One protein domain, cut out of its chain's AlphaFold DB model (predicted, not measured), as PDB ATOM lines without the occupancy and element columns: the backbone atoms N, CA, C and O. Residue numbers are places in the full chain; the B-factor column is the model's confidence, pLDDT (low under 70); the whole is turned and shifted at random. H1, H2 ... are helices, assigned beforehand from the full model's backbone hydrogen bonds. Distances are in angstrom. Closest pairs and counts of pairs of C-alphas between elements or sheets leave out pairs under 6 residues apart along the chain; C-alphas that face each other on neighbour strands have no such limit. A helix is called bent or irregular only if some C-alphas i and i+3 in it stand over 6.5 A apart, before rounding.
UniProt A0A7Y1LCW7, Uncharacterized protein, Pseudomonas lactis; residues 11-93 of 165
ATOM      1  N   ASP A  11      52.323  -2.336 -36.492       87.75
ATOM      2  CA  ASP A  11      53.068  -2.691 -35.287       87.75
ATOM      3  C   ASP A  11      52.114  -3.256 -34.238       87.75
ATOM      4  O   ASP A  11      52.426  -4.262 -33.607       87.75
ATOM      5  N   PHE A  12      50.895  -2.708 -34.171       88.06
ATOM      6  CA  PHE A  12      49.794  -3.298 -33.415       88.06
ATOM      7  C   PHE A  12      49.476  -4.728 -33.885       88.06
ATOM      8  O   PHE A  12      49.414  -5.646 -33.072       88.06
ATOM      9  N   ALA A  13      49.354  -4.963 -35.196       87.69
ATOM     10  CA  ALA A  13      49.132  -6.311 -35.721       87.69
ATOM     11  C   ALA A  13      50.294  -7.271 -35.377       87.69
ATOM     12  O   ALA A  13      50.065  -8.400 -34.943       87.69
ATOM     13  N   LYS A  14      51.551  -6.831 -35.480       87.50
ATOM     14  CA  LYS A  14      52.701  -7.651 -35.059       87.50
ATOM     15  C   LYS A  14      52.650  -7.995 -33.568       87.50
ATOM     16  O   LYS A  14      52.899  -9.142 -33.204       87.50
ATOM     17  N   ALA A  15      52.274  -7.045 -32.711       85.81
ATOM     18  CA  ALA A  15      52.127  -7.273 -31.272       85.81
ATOM     19  C   ALA A  15      51.027  -8.296 -30.933       85.81
ATOM     20  O   ALA A  15      51.142  -9.039 -29.956       85.81
ATOM     21  N   LEU A  16      50.003  -8.400 -31.783       85.69
ATOM     22  CA  LEU A  16      48.954  -9.422 -31.714       85.69
ATOM     23  C   LEU A  16      49.345 -10.769 -32.349       85.69
ATOM     24  O   LEU A  16      48.508 -11.664 -32.465       85.69
ATOM     25  N   GLY A  17      50.606 -10.932 -32.757       83.81
ATOM     26  CA  GLY A  17      51.132 -12.196 -33.269       83.81
ATOM     27  C   GLY A  17      50.851 -12.456 -34.751       83.81
ATOM     28  O   GLY A  17      51.006 -13.594 -35.196       83.81
ATOM     29  N   PHE A  18      50.460 -11.436 -35.525       84.50
ATOM     30  CA  PHE A  18      50.384 -11.542 -36.983       84.50
ATOM     31  C   PHE A  18      51.793 -11.433 -37.584       84.50
ATOM     32  O   PHE A  18      52.458 -10.404 -37.456       84.50
ATOM     33  N   ARG A  19      52.259 -12.497 -38.249       77.25
ATOM     34  CA  ARG A  19      53.624 -12.582 -38.803       77.25
ATOM     35  C   ARG A  19      53.742 -12.023 -40.222       77.25
ATOM     36  O   ARG A  19      54.732 -11.377 -40.554       77.25
ATOM     37  N   GLU A  20      52.710 -12.195 -41.042       77.50
ATOM     38  CA  GLU A  20      52.726 -11.813 -42.461       77.50
ATOM     39  C   GLU A  20      51.927 -10.538 -42.753       77.50
ATOM     40  O   GLU A  20      51.239 -10.415 -43.757       77.50
ATOM     41  N   THR A  21      52.045  -9.509 -41.915       78.50
ATOM     42  CA  THR A  21      51.309  -8.244 -42.126       78.50
ATOM     43  C   THR A  21      51.656  -7.537 -43.450       78.50
ATOM     44  O   THR A  21      50.936  -6.642 -43.898       78.50
ATOM     45  N   HIS A  22      52.776  -7.902 -44.083       78.12
ATOM     46  CA  HIS A  22      53.225  -7.375 -45.372       78.12
ATOM     47  C   HIS A  22      52.519  -8.024 -46.573       78.12
ATOM     48  O   HIS A  22      52.428  -7.378 -47.619       78.12
ATOM     49  N   SER A  23      51.978  -9.239 -46.422       77.56
ATOM     50  CA  SER A  23      51.262  -9.951 -47.488       77.56
ATOM     51  C   SER A  23      49.869  -9.367 -47.752       77.56
ATOM     52  O   SER A  23      49.274  -9.572 -48.811       77.56
ATOM     53  N   TRP A  24      49.352  -8.558 -46.823       83.12
ATOM     54  CA  TRP A  24      48.059  -7.904 -46.970       83.12
ATOM     55  C   TRP A  24      48.059  -6.880 -48.112       83.12
ATOM     56  O   TRP A  24      48.917  -5.991 -48.212       83.12
ATOM     57  N   SER A  25      47.021  -6.943 -48.951       84.56
ATOM     58  CA  SER A  25      46.867  -6.031 -50.087       84.56
ATOM     59  C   SER A  25      46.905  -4.557 -49.658       84.56
ATOM     60  O   SER A  25      46.464  -4.177 -48.569       84.56
ATOM     61  N   ARG A  26      47.403  -3.674 -50.535       85.69
ATOM     62  CA  ARG A  26      47.496  -2.226 -50.255       85.69
ATOM     63  C   ARG A  26      46.148  -1.630 -49.831       85.69
ATOM     64  O   ARG A  26      46.099  -0.819 -48.909       85.69
ATOM     65  N   LYS A  27      45.054  -2.065 -50.465       85.38
ATOM     66  CA  LYS A  27      43.686  -1.621 -50.158       85.38
ATOM     67  C   LYS A  27      43.276  -1.987 -48.728       85.38
ATOM     68  O   LYS A  27      42.738  -1.144 -48.013       85.38
ATOM     69  N   VAL A  28      43.581  -3.210 -48.297       85.69
ATOM     70  CA  VAL A  28      43.321  -3.682 -46.931       85.69
ATOM     71  C   VAL A  28      44.139  -2.885 -45.918       85.69
ATOM     72  O   VAL A  28      43.572  -2.335 -44.976       85.69
ATOM     73  N   ARG A  29      45.445  -2.721 -46.161       86.75
ATOM     74  CA  ARG A  29      46.333  -1.941 -45.283       86.75
ATOM     75  C   ARG A  29      45.844  -0.504 -45.096       86.75
ATOM     76  O   ARG A  29      45.833   0.005 -43.979       86.75
ATOM     77  N   LEU A  30      45.387   0.145 -46.170       87.06
ATOM     78  CA  LEU A  30      44.798   1.487 -46.101       87.06
ATOM     79  C   LEU A  30      43.494   1.517 -45.295       87.06
ATOM     80  O   LEU A  30      43.272   2.466 -44.542       87.06
ATOM     81  N   SER A  31      42.645   0.494 -45.424       88.00
ATOM     82  CA  SER A  31      41.420   0.382 -44.629       88.00
ATOM     83  C   SER A  31      41.722   0.232 -43.137       88.00
ATOM     84  O   SER A  31      41.111   0.927 -42.333       88.00
ATOM     85  N   LEU A  32      42.680  -0.622 -42.767       89.12
ATOM     86  CA  LEU A  32      43.087  -0.811 -41.371       89.12
ATOM     87  C   LEU A  32      43.703   0.473 -40.793       89.12
ATOM     88  O   LEU A  32      43.368   0.876 -39.685       89.12
ATOM     89  N   LYS A  33      44.522   1.190 -41.577       90.62
ATOM     90  CA  LYS A  33      45.061   2.506 -41.185       90.62
ATOM     91  C   LYS A  33      43.973   3.562 -40.964       90.62
ATOM     92  O   LYS A  33      44.160   4.466 -40.153       90.62
ATOM     93  N   ARG A  34      42.860   3.518 -41.707       89.12
ATOM     94  CA  ARG A  34      41.717   4.425 -41.478       89.12
ATOM     95  C   ARG A  34      41.052   4.128 -40.139       89.12
ATOM     96  O   ARG A  34      40.858   5.065 -39.376       89.12
ATOM     97  N   GLU A  35      40.789   2.857 -39.846       87.69
ATOM     98  CA  GLU A  35      40.187   2.436 -38.575       87.69
ATOM     99  C   GLU A  35      41.092   2.774 -37.381       87.69
ATOM    100  O   GLU A  35      40.643   3.352 -36.397       87.69
ATOM    101  N   TRP A  36      42.401   2.535 -37.510       90.19
ATOM    102  CA  TRP A  36      43.387   2.889 -36.485       90.19
ATOM    103  C   TRP A  36      43.396   4.382 -36.153       90.19
ATOM    104  O   TRP A  36      43.471   4.767 -34.991       90.19
ATOM    105  N   ARG A  37      43.256   5.249 -37.164       89.75
ATOM    106  CA  ARG A  37      43.143   6.695 -36.932       89.75
ATOM    107  C   ARG A  37      41.874   7.071 -36.171       89.75
ATOM    108  O   ARG A  37      41.909   8.049 -35.439       89.75
ATOM    109  N   ILE A  38      40.775   6.336 -36.343       87.81
ATOM    110  CA  ILE A  38      39.544   6.560 -35.571       87.81
ATOM    111  C   ILE A  38      39.789   6.194 -34.106       87.81
ATOM    112  O   ILE A  38      39.521   7.014 -33.238       87.81
ATOM    113  N   ILE A  39      40.397   5.031 -33.849       87.25
ATOM    114  CA  ILE A  39      40.785   4.589 -32.499       87.25
ATOM    115  C   ILE A  39      41.672   5.632 -31.813       87.25
ATOM    116  O   ILE A  39      41.399   6.014 -30.680       87.25
ATOM    117  N   LYS A  40      42.681   6.160 -32.518       86.56
ATOM    118  CA  LYS A  40      43.564   7.206 -31.982       86.56
ATOM    119  C   LYS A  40      42.856   8.522 -31.683       86.56
ATOM    120  O   LYS A  40      43.214   9.195 -30.724       86.56
ATOM    121  N   ARG A  41      41.844   8.894 -32.471       85.75
ATOM    122  CA  ARG A  41      41.017  10.068 -32.157       85.75
ATOM    123  C   ARG A  41      40.152   9.830 -30.926       85.75
ATOM    124  O   ARG A  41      40.095  10.714 -30.089       85.75
ATOM    125  N   MET A  42      39.530   8.656 -30.814       82.12
ATOM    126  CA  MET A  42      38.707   8.290 -29.655       82.12
ATOM    127  C   MET A  42      39.522   8.282 -28.362       82.12
ATOM    128  O   MET A  42      39.085   8.822 -27.352       82.12
ATOM    129  N   GLU A  43      40.744   7.751 -28.432       81.25
ATOM    130  CA  GLU A  43      41.719   7.806 -27.343       81.25
ATOM    131  C   GLU A  43      42.024   9.258 -26.928       81.25
ATOM    132  O   GLU A  43      42.009   9.569 -25.740       81.25
ATOM    133  N   ALA A  44      42.208  10.173 -27.889       82.00
ATOM    134  CA  ALA A  44      42.437  11.592 -27.608       82.00
ATOM    135  C   ALA A  44      41.202  12.320 -27.040       82.00
ATOM    136  O   ALA A  44      41.347  13.251 -26.252       82.00
ATOM    137  N   THR A  45      39.986  11.909 -27.412       81.19
ATOM    138  CA  THR A  45      38.729  12.505 -26.928       81.19
ATOM    139  C   THR A  45      38.184  11.837 -25.663       81.19
ATOM    140  O   THR A  45      37.071  12.149 -25.251       81.19
ATOM    141  N   SER A  46      38.947  10.933 -25.032       74.12
ATOM    142  CA  SER A  46      38.524  10.137 -23.861       74.12
ATOM    143  C   SER A  46      37.259   9.290 -24.091       74.12
ATOM    144  O   SER A  46      36.576   8.895 -23.145       74.12
ATOM    145  N   GLU A  47      36.943   8.976 -25.348       77.56
ATOM    146  CA  GLU A  47      35.891   8.022 -25.696       77.56
ATOM    147  C   GLU A  47      36.461   6.601 -25.663       77.56
ATOM    148  O   GLU A  47      37.597   6.377 -26.069       77.56
ATOM    149  N   SER A  48      35.681   5.609 -25.218       80.94
ATOM    150  CA  SER A  48      36.155   4.217 -25.163       80.94
ATOM    151  C   SER A  48      36.368   3.641 -26.574       80.94
ATOM    152  O   SER A  48      35.385   3.418 -27.290       80.94
ATOM    153  N   PRO A  49      37.610   3.296 -26.979       85.44
ATOM    154  CA  PRO A  49      37.865   2.687 -28.277       85.44
ATOM    155  C   PRO A  49      37.709   1.158 -28.266       85.44
ATOM    156  O   PRO A  49      37.975   0.520 -29.284       85.44
ATOM    157  N   TYR A  50      37.265   0.547 -27.156       83.69
ATOM    158  CA  TYR A  50      37.235  -0.916 -26.983       83.69
ATOM    159  C   TYR A  50      36.513  -1.637 -28.123       83.69
ATOM    160  O   TYR A  50      37.038  -2.591 -28.688       83.69
ATOM    161  N   ARG A  51      35.319  -1.160 -28.503       82.38
ATOM    162  CA  ARG A  51      34.533  -1.776 -29.583       82.38
ATOM    163  C   ARG A  51      35.291  -1.743 -30.909       82.38
ATOM    164  O   ARG A  51      35.338  -2.750 -31.601       82.38
ATOM    165  N   HIS A  52      35.917  -0.612 -31.230       85.81
ATOM    166  CA  HIS A  52      36.710  -0.467 -32.449       85.81
ATOM    167  C   HIS A  52      37.970  -1.336 -32.426       85.81
ATOM    168  O   HIS A  52      38.352  -1.868 -33.463       85.81
ATOM    169  N   LEU A  53      38.590  -1.524 -31.258       87.00
ATOM    170  CA  LEU A  53      39.697  -2.462 -31.088       87.00
ATOM    171  C   LEU A  53      39.241  -3.908 -31.329       87.00
ATOM    172  O   LEU A  53      39.877  -4.602 -32.116       87.00
ATOM    173  N   CYS A  54      38.122  -4.343 -30.740       84.12
ATOM    174  CA  CYS A  54      37.548  -5.671 -30.995       84.12
ATOM    175  C   CYS A  54      37.247  -5.880 -32.485       84.12
ATOM    176  O   CYS A  54      37.705  -6.855 -33.079       84.12
ATOM    177  N   ASP A  55      36.524  -4.940 -33.103       85.00
ATOM    178  CA  ASP A  55      36.154  -5.004 -34.520       85.00
ATOM    179  C   ASP A  55      37.406  -5.048 -35.416       85.00
ATOM    180  O   ASP A  55      37.451  -5.781 -36.407       85.00
ATOM    181  N   LEU A  56      38.456  -4.300 -35.056       89.12
ATOM    182  CA  LEU A  56      39.733  -4.309 -35.761       89.12
ATOM    183  C   LEU A  56      40.429  -5.673 -35.666       89.12
ATOM    184  O   LEU A  56      40.893  -6.179 -36.688       89.12
ATOM    185  N   VAL A  57      40.478  -6.279 -34.475       87.44
ATOM    186  CA  VAL A  57      41.083  -7.605 -34.254       87.44
ATOM    187  C   VAL A  57      40.318  -8.690 -35.013       87.44
ATOM    188  O   VAL A  57      40.934  -9.493 -35.715       87.44
ATOM    189  N   ILE A  58      38.983  -8.691 -34.941       85.12
ATOM    190  CA  ILE A  58      38.129  -9.623 -35.696       85.12
ATOM    191  C   ILE A  58      38.427  -9.506 -37.190       85.12
ATOM    192  O   ILE A  58      38.703 -10.502 -37.856       85.12
ATOM    193  N   ARG A  59      38.475  -8.279 -37.710       84.94
ATOM    194  CA  ARG A  59      38.750  -8.037 -39.124       84.94
ATOM    195  C   ARG A  59      40.148  -8.491 -39.543       84.94
ATOM    196  O   ARG A  59      40.307  -9.022 -40.637       84.94
ATOM    197  N   MET A  60      41.168  -8.302 -38.705       87.06
ATOM    198  CA  MET A  60      42.516  -8.830 -38.969       87.06
ATOM    199  C   MET A  60      42.522 -10.364 -39.008       87.06
ATOM    200  O   MET A  60      43.161 -10.953 -39.877       87.06
ATOM    201  N   ASN A  61      41.759 -11.010 -38.125       86.12
ATOM    202  CA  ASN A  61      41.604 -12.463 -38.100       86.12
ATOM    203  C   ASN A  61      40.894 -13.016 -39.342       86.12
ATOM    204  O   ASN A  61      41.314 -14.042 -39.881       86.12
ATOM    205  N   GLU A  62      39.847 -12.345 -39.818       84.69
ATOM    206  CA  GLU A  62      39.165 -12.696 -41.069       84.69
ATOM    207  C   GLU A  62      40.108 -12.574 -42.270       84.69
ATOM    208  O   GLU A  62      40.136 -13.450 -43.131       84.69
ATOM    209  N   LEU A  63      40.923 -11.514 -42.307       83.31
ATOM    210  CA  LEU A  63      41.902 -11.290 -43.372       83.31
ATOM    211  C   LEU A  63      42.995 -12.363 -43.398       83.31
ATOM    212  O   LEU A  63      43.329 -12.845 -44.478       83.31
ATOM    213  N   ASP A  64      43.521 -12.757 -42.235       81.25
ATOM    214  CA  ASP A  64      44.490 -13.858 -42.123       81.25
ATOM    215  C   ASP A  64      43.875 -15.185 -42.592       81.25
ATOM    216  O   ASP A  64      44.470 -15.920 -43.378       81.25
ATOM    217  N   SER A  65      42.636 -15.460 -42.171       81.00
ATOM    218  CA  SER A  65      41.911 -16.681 -42.545       81.00
ATOM    219  C   SER A  65      41.638 -16.742 -44.051       81.00
ATOM    220  O   SER A  65      41.846 -17.780 -44.679       81.00
ATOM    221  N   PHE A  66      41.235 -15.619 -44.652       78.62
ATOM    222  CA  PHE A  66      41.041 -15.500 -46.097       78.62
ATOM    223  C   PHE A  66      42.352 -15.705 -46.861       78.62
ATOM    224  O   PHE A  66      42.387 -16.460 -47.829       78.62
ATOM    225  N   TYR A  67      43.440 -15.078 -46.410       75.50
ATOM    226  CA  TYR A  67      44.750 -15.241 -47.037       75.50
ATOM    227  C   TYR A  67      45.177 -16.716 -47.054       75.50
ATOM    228  O   TYR A  67      45.545 -17.243 -48.103       75.50
ATOM    229  N   ARG A  68      45.012 -17.430 -45.936       73.25
ATOM    230  CA  ARG A  68      45.287 -18.874 -45.866       73.25
ATOM    231  C   ARG A  68      44.419 -19.702 -46.801       73.25
ATOM    232  O   ARG A  68      44.930 -20.632 -47.418       73.25
ATOM    233  N   SER A  69      43.128 -19.379 -46.896       78.56
ATOM    234  CA  SER A  69      42.199 -20.055 -47.806       78.56
ATOM    235  C   SER A  69      42.653 -19.934 -49.262       78.56
ATOM    236  O   SER A  69      42.598 -20.916 -49.992       78.56
ATOM    237  N   VAL A  70      43.136 -18.759 -49.670       78.44
ATOM    238  CA  VAL A  70      43.586 -18.502 -51.046       78.44
ATOM    239  C   VAL A  70      44.956 -19.129 -51.331       78.44
ATOM    240  O   VAL A  70      45.218 -19.555 -52.453       78.44
ATOM    241  N   HIS A  71      45.828 -19.220 -50.326       72.69
ATOM    242  CA  HIS A  71      47.201 -19.710 -50.481       72.69
ATOM    243  C   HIS A  71      47.402 -21.179 -50.065       72.69
ATOM    244  O   HIS A  71      48.533 -21.590 -49.806       72.69
ATOM    245  N   ASN A  72      46.342 -21.999 -50.019       71.81
ATOM    246  CA  ASN A  72      46.402 -23.421 -49.628       71.81
ATOM    247  C   ASN A  72      47.095 -23.650 -48.270       71.81
ATOM    248  O   ASN A  72      47.892 -24.571 -48.107       71.81
ATOM    249  N   GLY A  73      46.849 -22.764 -47.304       65.75
ATOM    250  CA  GLY A  73      47.485 -22.817 -45.987       65.75
ATOM    251  C   GLY A  73      48.960 -22.397 -45.964       65.75
ATOM    252  O   GLY A  73      49.581 -22.482 -44.907       65.75
ATOM    253  N   LYS A  74      49.530 -21.917 -47.080       57.44
ATOM    254  CA  LYS A  74      50.860 -21.297 -47.089       57.44
ATOM    255  C   LYS A  74      50.771 -19.891 -46.494       57.44
ATOM    256  O   LYS A  74      50.111 -19.017 -47.047       57.44
ATOM    257  N   GLY A  75      51.429 -19.713 -45.354       57.53
ATOM    258  CA  GLY A  75      51.530 -18.459 -44.613       57.53
ATOM    259  C   GLY A  75      51.714 -18.731 -43.120       57.53
ATOM    260  O   GLY A  75      51.087 -19.640 -42.570       57.53
ATOM    261  N   ALA A  76      52.608 -18.000 -42.456       54.75
ATOM    262  CA  ALA A  76      52.880 -18.180 -41.037       54.75
ATOM    263  C   ALA A  76      51.610 -17.892 -40.219       54.75
ATOM    264  O   ALA A  76      51.030 -16.809 -40.347       54.75
ATOM    265  N   PRO A  77      51.166 -18.830 -39.365       59.31
ATOM    266  CA  PRO A  77      49.906 -18.665 -38.679       59.31
ATOM    267  C   PRO A  77      49.922 -17.469 -37.726       59.31
ATOM    268  O   PRO A  77      50.955 -17.170 -37.117       59.31
ATOM    269  N   ARG A  78      48.750 -16.848 -37.511       67.12
ATOM    270  CA  ARG A  78      48.471 -16.155 -36.247       67.12
ATOM    271  C   ARG A  78      48.910 -17.078 -35.112       67.12
ATOM    272  O   ARG A  78      48.450 -18.216 -35.027       67.12
ATOM    273  N   GLN A  79      49.861 -16.616 -34.309       61.50
ATOM    274  CA  GLN A  79      50.400 -17.444 -33.230       61.50
ATOM    275  C   GLN A  79      49.434 -17.571 -32.055       61.50
ATOM    276  O   GLN A  79      49.613 -18.459 -31.235       61.50
ATOM    277  N   LEU A  80      48.458 -16.668 -31.979       72.94
ATOM    278  CA  LEU A  80      47.612 -16.476 -30.814       72.94
ATOM    279  C   LEU A  80      46.144 -16.678 -31.166       72.94
ATOM    280  O   LEU A  80      45.694 -16.322 -32.264       72.94
ATOM    281  N   LEU A  81      45.403 -17.217 -30.204       80.88
ATOM    282  CA  LEU A  81      43.946 -17.272 -30.239       80.88
ATOM    283  C   LEU A  81      43.351 -15.876 -30.018       80.88
ATOM    284  O   LEU A  81      44.001 -14.972 -29.494       80.88
ATOM    285  N   TYR A  82      42.090 -15.689 -30.412       78.62
ATOM    286  CA  TYR A  82      41.402 -14.406 -30.235       78.62
ATOM    287  C   TYR A  82      41.374 -13.959 -28.766       78.62
ATOM    288  O   TYR A  82      41.553 -12.779 -28.480       78.62
ATOM    289  N   GLU A  83      41.196 -14.894 -27.833       78.81
ATOM    290  CA  GLU A  83      41.189 -14.603 -26.397       78.81
ATOM    291  C   GLU A  83      42.533 -14.028 -25.937       78.81
ATOM    292  O   GLU A  83      42.569 -12.941 -25.364       78.81
ATOM    293  N   GLU A  84      43.640 -14.671 -26.310       83.31
ATOM    294  CA  GLU A  84      45.003 -14.209 -26.013       83.31
ATOM    295  C   GLU A  84      45.318 -12.863 -26.690       83.31
ATOM    296  O   GLU A  84      45.985 -11.998 -26.119       83.31
ATOM    297  N   GLN A  85      44.817 -12.643 -27.911       84.00
ATOM    298  CA  GLN A  85      44.925 -11.352 -28.592       84.00
ATOM    299  C   GLN A  85      44.200 -10.261 -27.805       84.00
ATOM    300  O   GLN A  85      44.744  -9.175 -27.616       84.00
ATOM    301  N   MET A  86      42.993 -10.542 -27.316       82.56
ATOM    302  CA  MET A  86      42.211  -9.592 -26.534       82.56
ATOM    303  C   MET A  86      42.808  -9.339 -25.150       82.56
ATOM    304  O   MET A  86      42.749  -8.206 -24.675       82.56
ATOM    305  N   GLU A  87      43.433 -10.333 -24.522       84.56
ATOM    306  CA  GLU A  87      44.239 -10.119 -23.318       84.56
ATOM    307  C   GLU A  87      45.397  -9.167 -23.597       84.56
ATOM    308  O   GLU A  87      45.559  -8.180 -22.881       84.56
ATOM    309  N   ARG A  88      46.130  -9.363 -24.698       85.00
ATOM    310  CA  ARG A  88      47.177  -8.419 -25.105       85.00
ATOM    311  C   ARG A  88      46.623  -7.022 -25.354       85.00
ATOM    312  O   ARG A  88      47.212  -6.054 -24.883       85.00
ATOM    313  N   VAL A  89      45.477  -6.889 -26.020       85.12
ATOM    314  CA  VAL A  89      44.815  -5.583 -26.187       85.12
ATOM    315  C   VAL A  89      44.496  -4.955 -24.829       85.12
ATOM    316  O   VAL A  89      44.775  -3.777 -24.637       85.12
ATOM    317  N   ARG A  90      43.979  -5.717 -23.858       83.00
ATOM    318  CA  ARG A  90      43.712  -5.209 -22.500       83.00
ATOM    319  C   ARG A  90      44.988  -4.768 -21.789       83.00
ATOM    320  O   ARG A  90      44.978  -3.733 -21.137       83.00
ATOM    321  N   THR A  91      46.088  -5.504 -21.950       84.69
ATOM    322  CA  THR A  91      47.386  -5.095 -21.385       84.69
ATOM    323  C   THR A  91      47.938  -3.830 -22.039       84.69
ATOM    324  O   THR A  91      48.517  -2.997 -21.350       84.69
ATOM    325  N   MET A  92      47.725  -3.649 -23.348       81.69
ATOM    326  CA  MET A  92      48.119  -2.435 -24.073       81.69
ATOM    327  C   MET A  92      47.242  -1.235 -23.706       81.69
ATOM    328  O   MET A  92      47.706  -0.099 -23.750       81.69
ATOM    329  N   PHE A  93      45.986  -1.485 -23.343       77.88
ATOM    330  CA  PHE A  93      45.007  -0.453 -23.038       77.88
ATOM    331  C   PHE A  93      44.311  -0.694 -21.684       77.88
ATOM    332  O   PHE A  93      43.107  -0.968 -21.642       77.88
TER     333      PHE A  93
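What this domain is: This is residues 11 to 93 of the 165 residues of an uncharacterized protein of Pseudomonas lactis (UniProt A0A7Y1LCW7). Two long helices, H2 and H3, form a hairpin shaped like a narrow V, and the chain then folds back so that H4 packs on the first half of H3, with H2 and H4 apart from each other on different sides of H3. The short helix H1 sits near H3 and H4, and the long link of residues 71 to 81 leads from the far end of H3 back to H4. The printed part has 83 residues with four named helices, in the order H1, H2, H3, H4 along the chain, and no named strand; its class is all helix. It is compact, with a radius of gyration of the C-alphas of 13.1 A, yet elongated in outline, spanning 43 by 27 by 17 A along its three main axes.

Where its parts are: Begin with the longest helix, H3, residues 50 to 70. Find C-alpha 50 at (37.235, -0.916, -26.983); from there H3 runs 30.5 A, first to last C-alpha, to C-alpha 70 at (43.586, -18.502, -51.046), with both y and z falling. Before it in the chain look for H2, residues 26 to 44, which measures 27.0 A from first to last C-alpha and climbs in z from C-alpha 26 at (47.496, -2.226, -50.255). After H3, go on to H4, residues 82 to 92, which is 15.0 A long between its first and last C-alphas and ends at C-alpha 92, at (48.119, -2.435, -24.073). Last, turn back to the first printed residues, where H1 holds residues 11 to 15, with 6.2 A between its first and last C-alphas. No helix is bent.

How they stand to each other: Start at H3 and look first at residues 52 to 56, the part of it that touches H2, which in turn touches H3 with residues 32 to 39 alone. The closest C-alphas of the two helices are those of Ile 39 and His 52, 6.5 A apart. Their lines stand at a shallow tilt of 13 degrees and they run opposite ways, a helical hairpin. Now look at residues 53 to 58 of H3, the part that touches H4; the closest C-alphas here are those of Cys 54 and Met 86, 7.6 A apart. H3 and H4 also run opposite ways, at a steep tilt of 43 degrees, and form a second helical hairpin. H2 and H4 are apart. H1 is close to H3 but not clearly touching it, with the C-alphas of Ala 13 and Met 60 the closest at 7.8 A. H1 is likewise close to H4 but not clearly touching it, with the C-alphas of Ala 15 and Arg 88 the closest at 8.0 A. H1 and H2 are apart. Along the backbone of H1, H2, H3 and H4, every O of residue i lies within hydrogen-bond range of the N of residue i+4 inside the helix.

The domain as a whole: To see how large the domain is, take the two C-alphas farthest apart, those of Thr 45 and Asn 72, at 43.2 A. The first and last printed C-alphas, those of Asp 11 and Phe 93, are 14.8 A apart. The printed part runs from residue 11 to residue 93 with no cut. Of its links, H2 to H3 is tight, with 5 residues, H1 to H2 is short, with 10 residues, and H3 to H4 is long, with 11 residues. Read the B-factor column for the model's confidence: the mean pLDDT of the printed part is 81.3, and the values under 70 are those of residues 73 to 79, which lie in the long link between H3 and H4.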